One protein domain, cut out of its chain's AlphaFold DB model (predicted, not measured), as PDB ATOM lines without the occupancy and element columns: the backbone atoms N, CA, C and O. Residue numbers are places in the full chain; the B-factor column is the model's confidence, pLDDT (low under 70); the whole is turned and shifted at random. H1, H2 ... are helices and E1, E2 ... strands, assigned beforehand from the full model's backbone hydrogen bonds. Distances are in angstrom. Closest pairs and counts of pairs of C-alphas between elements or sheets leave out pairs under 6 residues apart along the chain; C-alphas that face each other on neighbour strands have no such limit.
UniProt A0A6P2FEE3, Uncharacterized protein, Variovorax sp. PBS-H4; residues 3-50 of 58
ATOM      1  N   PHE A   3     121.399 157.220  81.820       93.25
ATOM      2  CA  PHE A   3     120.450 158.324  81.910       93.25
ATOM      3  C   PHE A   3     120.533 159.171  80.642       93.25
ATOM      4  O   PHE A   3     121.630 159.493  80.176       93.25
ATOM      5  N   THR A   4     119.373 159.521  80.094       93.62
ATOM      6  CA  THR A   4     119.226 160.322  78.865       93.62
ATOM      7  C   THR A   4     118.436 161.612  79.095       93.62
ATOM      8  O   THR A   4     118.480 162.509  78.260       93.62
ATOM      9  N   SER A   5     117.733 161.733  80.227       94.94
ATOM     10  CA  SER A   5     117.053 162.965  80.632       94.94
ATOM     11  C   SER A   5     118.075 164.027  81.027       94.94
ATOM     12  O   SER A   5     118.924 163.785  81.886       94.94
ATOM     13  N   MET A   6     117.973 165.223  80.443       93.00
ATOM     14  CA  MET A   6     118.871 166.334  80.773       93.00
ATOM     15  C   MET A   6     118.776 166.728  82.255       93.00
ATOM     16  O   MET A   6     119.791 167.044  82.868       93.00
ATOM     17  N   GLN A   7     117.582 166.648  82.852       94.38
ATOM     18  CA  GLN A   7     117.387 166.952  84.271       94.38
ATOM     19  C   GLN A   7     118.126 165.951  85.169       94.38
ATOM     20  O   GLN A   7     118.835 166.360  86.088       94.38
ATOM     21  N   ASP A   8     118.025 164.655  84.862       94.69
ATOM     22  CA  ASP A   8     118.721 163.608  85.619       94.69
ATOM     23  C   ASP A   8     120.234 163.715  85.443       94.69
ATOM     24  O   ASP A   8     120.995 163.548  86.393       94.69
ATOM     25  N   ILE A   9     120.685 164.028  84.226       96.50
ATOM     26  CA  ILE A   9     122.101 164.217  83.918       96.50
ATOM     27  C   ILE A   9     122.682 165.366  84.747       96.50
ATOM     28  O   ILE A   9     123.742 165.199  85.349       96.50
ATOM     29  N   GLU A  10     122.002 166.509  84.831       95.62
ATOM     30  CA  GLU A  10     122.474 167.641  85.637       95.62
ATOM     31  C   GLU A  10     122.408 167.343  87.144       95.62
ATOM     32  O   GLU A  10     123.356 167.647  87.871       95.62
ATOM     33  N   ALA A  11     121.375 166.639  87.620       95.44
ATOM     34  CA  ALA A  11     121.335 166.155  89.002       95.44
ATOM     35  C   ALA A  11     122.522 165.223  89.314       95.44
ATOM     36  O   ALA A  11     123.179 165.356  90.348       95.44
ATOM     37  N   LEU A  12     122.872 164.324  88.391       95.75
ATOM     38  CA  LEU A  12     124.021 163.431  88.533       95.75
ATOM     39  C   LEU A  12     125.358 164.174  88.561       95.75
ATOM     40  O   LEU A  12     126.284 163.701  89.223       95.75
ATOM     41  N   ARG A  13     125.485 165.323  87.885       95.88
ATOM     42  CA  ARG A  13     126.687 166.167  88.004       95.88
ATOM     43  C   ARG A  13     126.844 166.686  89.421       95.88
ATOM     44  O   ARG A  13     127.910 166.507  89.998       95.88
ATOM     45  N   ILE A  14     125.770 167.209  90.007       96.06
ATOM     46  CA  ILE A  14     125.762 167.689  91.395       96.06
ATOM     47  C   ILE A  14     126.145 166.554  92.353       96.06
ATOM     48  O   ILE A  14     127.003 166.730  93.216       96.06
ATOM     49  N   LEU A  15     125.569 165.360  92.177       95.25
ATOM     50  CA  LEU A  15     125.893 164.198  93.013       95.25
ATOM     51  C   LEU A  15     127.342 163.726  92.835       95.25
ATOM     52  O   LEU A  15     127.982 163.316  93.807       95.25
ATOM     53  N   LYS A  16     127.882 163.780  91.615       95.94
ATOM     54  CA  LYS A  16     129.289 163.463  91.356       95.94
ATOM     55  C   LYS A  16     130.211 164.497  91.998       95.94
ATOM     56  O   LYS A  16     131.193 164.110  92.628       95.94
ATOM     57  N   ASP A  17     129.914 165.781  91.845       96.62
ATOM     58  CA  ASP A  17     130.739 166.877  92.360       96.62
ATOM     59  C   ASP A  17     130.699 166.933  93.893       96.62
ATOM     60  O   ASP A  17     131.715 167.194  94.530       96.62
ATOM     61  N   GLY A  18     129.569 166.557  94.498       95.44
ATOM     62  CA  GLY A  18     129.458 166.316  95.937       95.44
ATOM     63  C   GLY A  18     130.125 165.019  96.422       95.44
ATOM     64  O   GLY A  18     130.117 164.747  97.618       95.44
ATOM     65  N   GLY A  19     130.677 164.196  95.523       96.25
ATOM     66  CA  GLY A  19     131.397 162.970  95.868       96.25
ATOM     67  C   GLY A  19     130.516 161.781  96.261       96.25
ATOM     68  O   GLY A  19     131.018 160.829  96.857       96.25
ATOM     69  N   TRP A  20     129.221 161.794  95.939       95.94
ATOM     70  CA  TRP A  20     128.270 160.731  96.301       95.94
ATOM     71  C   TRP A  20     128.320 159.559  95.316       95.94
ATOM     72  O   TRP A  20     128.178 158.397  95.704       95.94
ATOM     73  N   VAL A  21     128.567 159.844  94.036       96.12
ATOM     74  CA  VAL A  21     128.592 158.839  92.964       96.12
ATOM     75  C   VAL A  21     129.828 158.979  92.084       96.12
ATOM     76  O   VAL A  21     130.370 160.071  91.910       96.12
ATOM     77  N   LYS A  22     130.244 157.874  91.463       97.00
ATOM     78  CA  LYS A  22     131.109 157.911  90.283       97.00
ATOM     79  C   LYS A  22     130.238 157.824  89.038       97.00
ATOM     80  O   LYS A  22     129.475 156.874  88.866       97.00
ATOM     81  N   ALA A  23     130.357 158.831  88.179       96.44
ATOM     82  CA  ALA A  23     129.590 158.924  86.948       96.44
ATOM     83  C   ALA A  23     130.452 159.427  85.783       96.44
ATOM     84  O   ALA A  23     131.352 160.251  85.972       96.44
ATOM     85  N   SER A  24     130.155 158.941  84.581       96.56
ATOM     86  CA  SER A  24     130.714 159.416  83.312       96.56
ATOM     87  C   SER A  24     129.644 160.132  82.495       96.56
ATOM     88  O   SER A  24     128.490 159.710  82.509       96.56
ATOM     89  N   PHE A  25     130.037 161.154  81.736       96.69
ATOM     90  CA  PHE A  25     129.140 161.972  80.917       96.69
ATOM     91  C   PHE A  25     129.654 162.017  79.480       96.69
ATOM     92  O   PHE A  25     130.850 162.226  79.275       96.69
ATOM     93  N   SER A  26     128.774 161.846  78.493       96.75
ATOM     94  CA  SER A  26     129.160 161.898  77.073       96.75
ATOM     95  C   SER A  26     129.311 163.325  76.536       96.75
ATOM     96  O   SER A  26     129.901 163.525  75.479       96.75
ATOM     97  N   ALA A  27     128.765 164.312  77.248       94.44
ATOM     98  CA  ALA A  27     128.776 165.720  76.873       94.44
ATOM     99  C   ALA A  27     129.125 166.619  78.071       94.44
ATOM    100  O   ALA A  27     129.128 166.180  79.225       94.44
ATOM    101  N   ALA A  28     129.423 167.891  77.794       93.00
ATOM    102  CA  ALA A  28     129.587 168.931  78.813       93.00
ATOM    103  C   ALA A  28     128.235 169.328  79.445       93.00
ATOM    104  O   ALA A  28     127.180 168.970  78.925       93.00
ATOM    105  N   ALA A  29     128.268 170.048  80.571       91.56
ATOM    106  CA  ALA A  29     127.056 170.537  81.234       91.56
ATOM    107  C   ALA A  29     126.227 171.443  80.307       91.56
ATOM    108  O   ALA A  29     126.790 172.206  79.516       91.56
ATOM    109  N   GLY A  30     124.899 171.329  80.386       89.38
ATOM    110  CA  GLY A  30     123.969 172.101  79.551       89.38
ATOM    111  C   GLY A  30     123.935 171.706  78.068       89.38
ATOM    112  O   GLY A  30     123.383 172.445  77.255       89.38
ATOM    113  N   ARG A  31     124.530 170.568  77.691       91.44
ATOM    114  CA  ARG A  31     124.418 169.985  76.346       91.44
ATOM    115  C   ARG A  31     123.736 168.628  76.412       91.44
ATOM    116  O   ARG A  31     123.953 167.872  77.358       91.44
ATOM    117  N   GLU A  32     122.971 168.310  75.371       90.62
ATOM    118  CA  GLU A  32     122.381 166.983  75.217       90.62
ATOM    119  C   GLU A  32     123.467 165.901  75.174       90.62
ATOM    120  O   GLU A  32     124.522 166.055  74.548       90.62
ATOM    121  N   GLY A  33     123.209 164.800  75.870       93.69
ATOM    122  CA  GLY A  33     124.136 163.690  76.010       93.69
ATOM    123  C   GLY A  33     123.560 162.604  76.906       93.69
ATOM    124  O   GLY A  33     122.359 162.555  77.158       93.69
ATOM    125  N   THR A  34     124.430 161.730  77.394       96.75
ATOM    126  CA  THR A  34     124.082 160.660  78.324       96.75
ATOM    127  C   THR A  34     124.980 160.703  79.552       96.75
ATOM    128  O   THR A  34     126.109 161.207  79.510       96.75
ATOM    129  N   ALA A  35     124.477 160.159  80.657       97.00
ATOM    130  CA  ALA A  35     125.261 159.911  81.858       97.00
ATOM    131  C   ALA A  35     125.162 158.444  82.275       97.00
ATOM    132  O   ALA A  35     124.103 157.825  82.188       97.00
ATOM    133  N   THR A  36     126.263 157.899  82.778       97.44
ATOM    134  CA  THR A  36     126.317 156.535  83.309       97.44
ATOM    135  C   THR A  36     126.877 156.582  84.715       97.44
ATOM    136  O   THR A  36     128.000 157.040  84.916       97.44
ATOM    137  N   VAL A  37     126.112 156.077  85.683       95.69
ATOM    138  CA  VAL A  37     126.605 155.842  87.045       95.69
ATOM    139  C   VAL A  37     127.279 154.478  87.078       95.69
ATOM    140  O   VAL A  37     126.650 153.470  86.738       95.69
ATOM    141  N   THR A  38     128.551 154.448  87.468       94.62
ATOM    142  CA  THR A  38     129.341 153.215  87.561       94.62
ATOM    143  C   THR A  38     129.305 152.627  88.963       94.62
ATOM    144  O   THR A  38     129.177 151.415  89.107       94.62
ATOM    145  N   GLU A  39     129.362 153.466  89.999       94.94
ATOM    146  CA  GLU A  39     129.243 153.028  91.389       94.94
ATOM    147  C   GLU A  39     128.847 154.158  92.350       94.94
ATOM    148  O   GLU A  39     129.091 155.341  92.094       94.94
ATOM    149  N   LEU A  40     128.291 153.775  93.503       94.88
ATOM    150  CA  LEU A  40     128.212 154.641  94.680       94.88
ATOM    151  C   LEU A  40     129.587 154.735  95.349       94.88
ATOM    152  O   LEU A  40     130.281 153.727  95.503       94.88
ATOM    153  N   THR A  41     129.962 155.923  95.813       96.38
ATOM    154  CA  THR A  41     131.138 156.080  96.681       96.38
ATOM    155  C   THR A  41     130.826 155.571  98.096       96.38
ATOM    156  O   THR A  41     129.661 155.325  98.417       96.38
ATOM    157  N   PRO A  42     131.820 155.421  98.991       96.69
ATOM    158  CA  PRO A  42     131.546 155.120 100.397       96.69
ATOM    159  C   PRO A  42     130.578 156.117 101.052       96.69
ATOM    160  O   PRO A  42     129.676 155.692 101.770       96.69
ATOM    161  N   LEU A  43     130.705 157.414 100.738       94.38
ATOM    162  CA  LEU A  43     129.777 158.450 101.200       94.38
ATOM    163  C   LEU A  43     128.367 158.218 100.651       94.38
ATOM    164  O   LEU A  43     127.409 158.214 101.417       94.38
ATOM    165  N   GLY A  44     128.241 157.965  99.344       94.06
ATOM    166  CA  GLY A  44     126.950 157.668  98.725       94.06
ATOM    167  C   GLY A  44     126.289 156.425  99.317       94.06
ATOM    168  O   GLY A  44     125.092 156.424  99.566       94.06
ATOM    169  N   ARG A  45     127.057 155.373  99.622       94.06
ATOM    170  CA  ARG A  45     126.520 154.174 100.290       94.06
ATOM    171  C   ARG A  45     126.046 154.470 101.708       94.06
ATOM    172  O   ARG A  45     124.980 153.998 102.083       94.06
ATOM    173  N   PHE A  46     126.815 155.244 102.474       92.44
ATOM    174  CA  PHE A  46     126.425 155.661 103.819       92.44
ATOM    175  C   PHE A  46     125.135 156.487 103.790       92.44
ATOM    176  O   PHE A  46     124.202 156.198 104.526       92.44
ATOM    177  N   ALA A  47     125.037 157.445 102.871       89.00
ATOM    178  CA  ALA A  47     123.844 158.256 102.668       89.00
ATOM    179  C   ALA A  47     122.576 157.439 102.410       89.00
ATOM    180  O   ALA A  47     121.532 157.702 103.004       89.00
ATOM    181  N   MET A  48     122.680 156.425 101.550       88.31
ATOM    182  CA  MET A  48     121.557 155.555 101.200       88.31
ATOM    183  C   MET A  48     121.005 154.779 102.403       88.31
ATOM    184  O   MET A  48     119.864 154.342 102.347       88.31
ATOM    185  N   GLN A  49     121.757 154.640 103.502       87.44
ATOM    186  CA  GLN A  49     121.249 154.031 104.742       87.44
ATOM    187  C   GLN A  49     120.191 154.899 105.439       87.44
ATOM    188  O   GLN A  49     119.404 154.385 106.229       87.44
ATOM    189  N   PHE A  50     120.172 156.204 105.156       85.12
ATOM    190  CA  PHE A  50     119.226 157.165 105.732       85.12
ATOM    191  C   PHE A  50     118.080 157.509 104.783       85.12
ATOM    192  O   PHE A  50     117.112 158.142 105.204       85.12
TER     193      PHE A  50
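This is residues 3 to 50 of the 58 residues of an uncharacterized protein of Variovorax sp. PBS-H4 (UniProt A0A6P2FEE3). A helix, H1, lies over one face of a two-stranded hairpin, E1 and E2, and a shorter helix, H2, sits at the end of the hairpin where E1 begins and E2 ends. The nine-residue link between the strands makes the opposite end of the whole. The printed part has 48 residues, with two named helices and two named strands in the order H1, E1, E2, H2; the sheet, E1 - E2, is antiparallel and the class is mixed, helices and strands. It is compact, with a radius of gyration of the C-alphas of 10.8 A, and spans 32 by 16 by 15 A, only just a rod.

H1, residues 6 to 17, begins at C-alpha 6 (118.871, 166.334, 80.773) and is 16.6 A long from first to last C-alpha. E1, residues 21 to 25, is 12.5 A long and E2, residues 35 to 40, is 14.2 A long. H2, residues 42 to 48, is 10.0 A long and ends at C-alpha 48 (121.557, 155.555, 101.200).

E1 and E2 form an antiparallel hairpin, with 161 degrees between their directions. N 22 and O 39 are 2.9 A apart and N 36 and O 24 are 2.9 A apart, both within hydrogen-bond range. The closest C-alphas of H1 and E1 are those of Lys 16 and Lys 22, 5.9 A apart. The closest C-alphas of H1 and E2 are those of Ile 9 and Ala 35, 5.7 A apart. H2 has one pair of C-alphas within 8 A of E1, Val 21 and Gly 44, at 6.1 A. H1 and H2 are apart. In H1 and H2 every O i to N i+4 pair is within hydrogen-bond range.

The two C-alphas farthest apart are those of Arg 31 and Gln 49, 32.7 A. The printed part has no cut. The links H1 to E1 and E2 to H2 are tight, E1 to E2 is short, and no link is long. The mean pLDDT of the printed part is 94.3, and no printed residue is under 70.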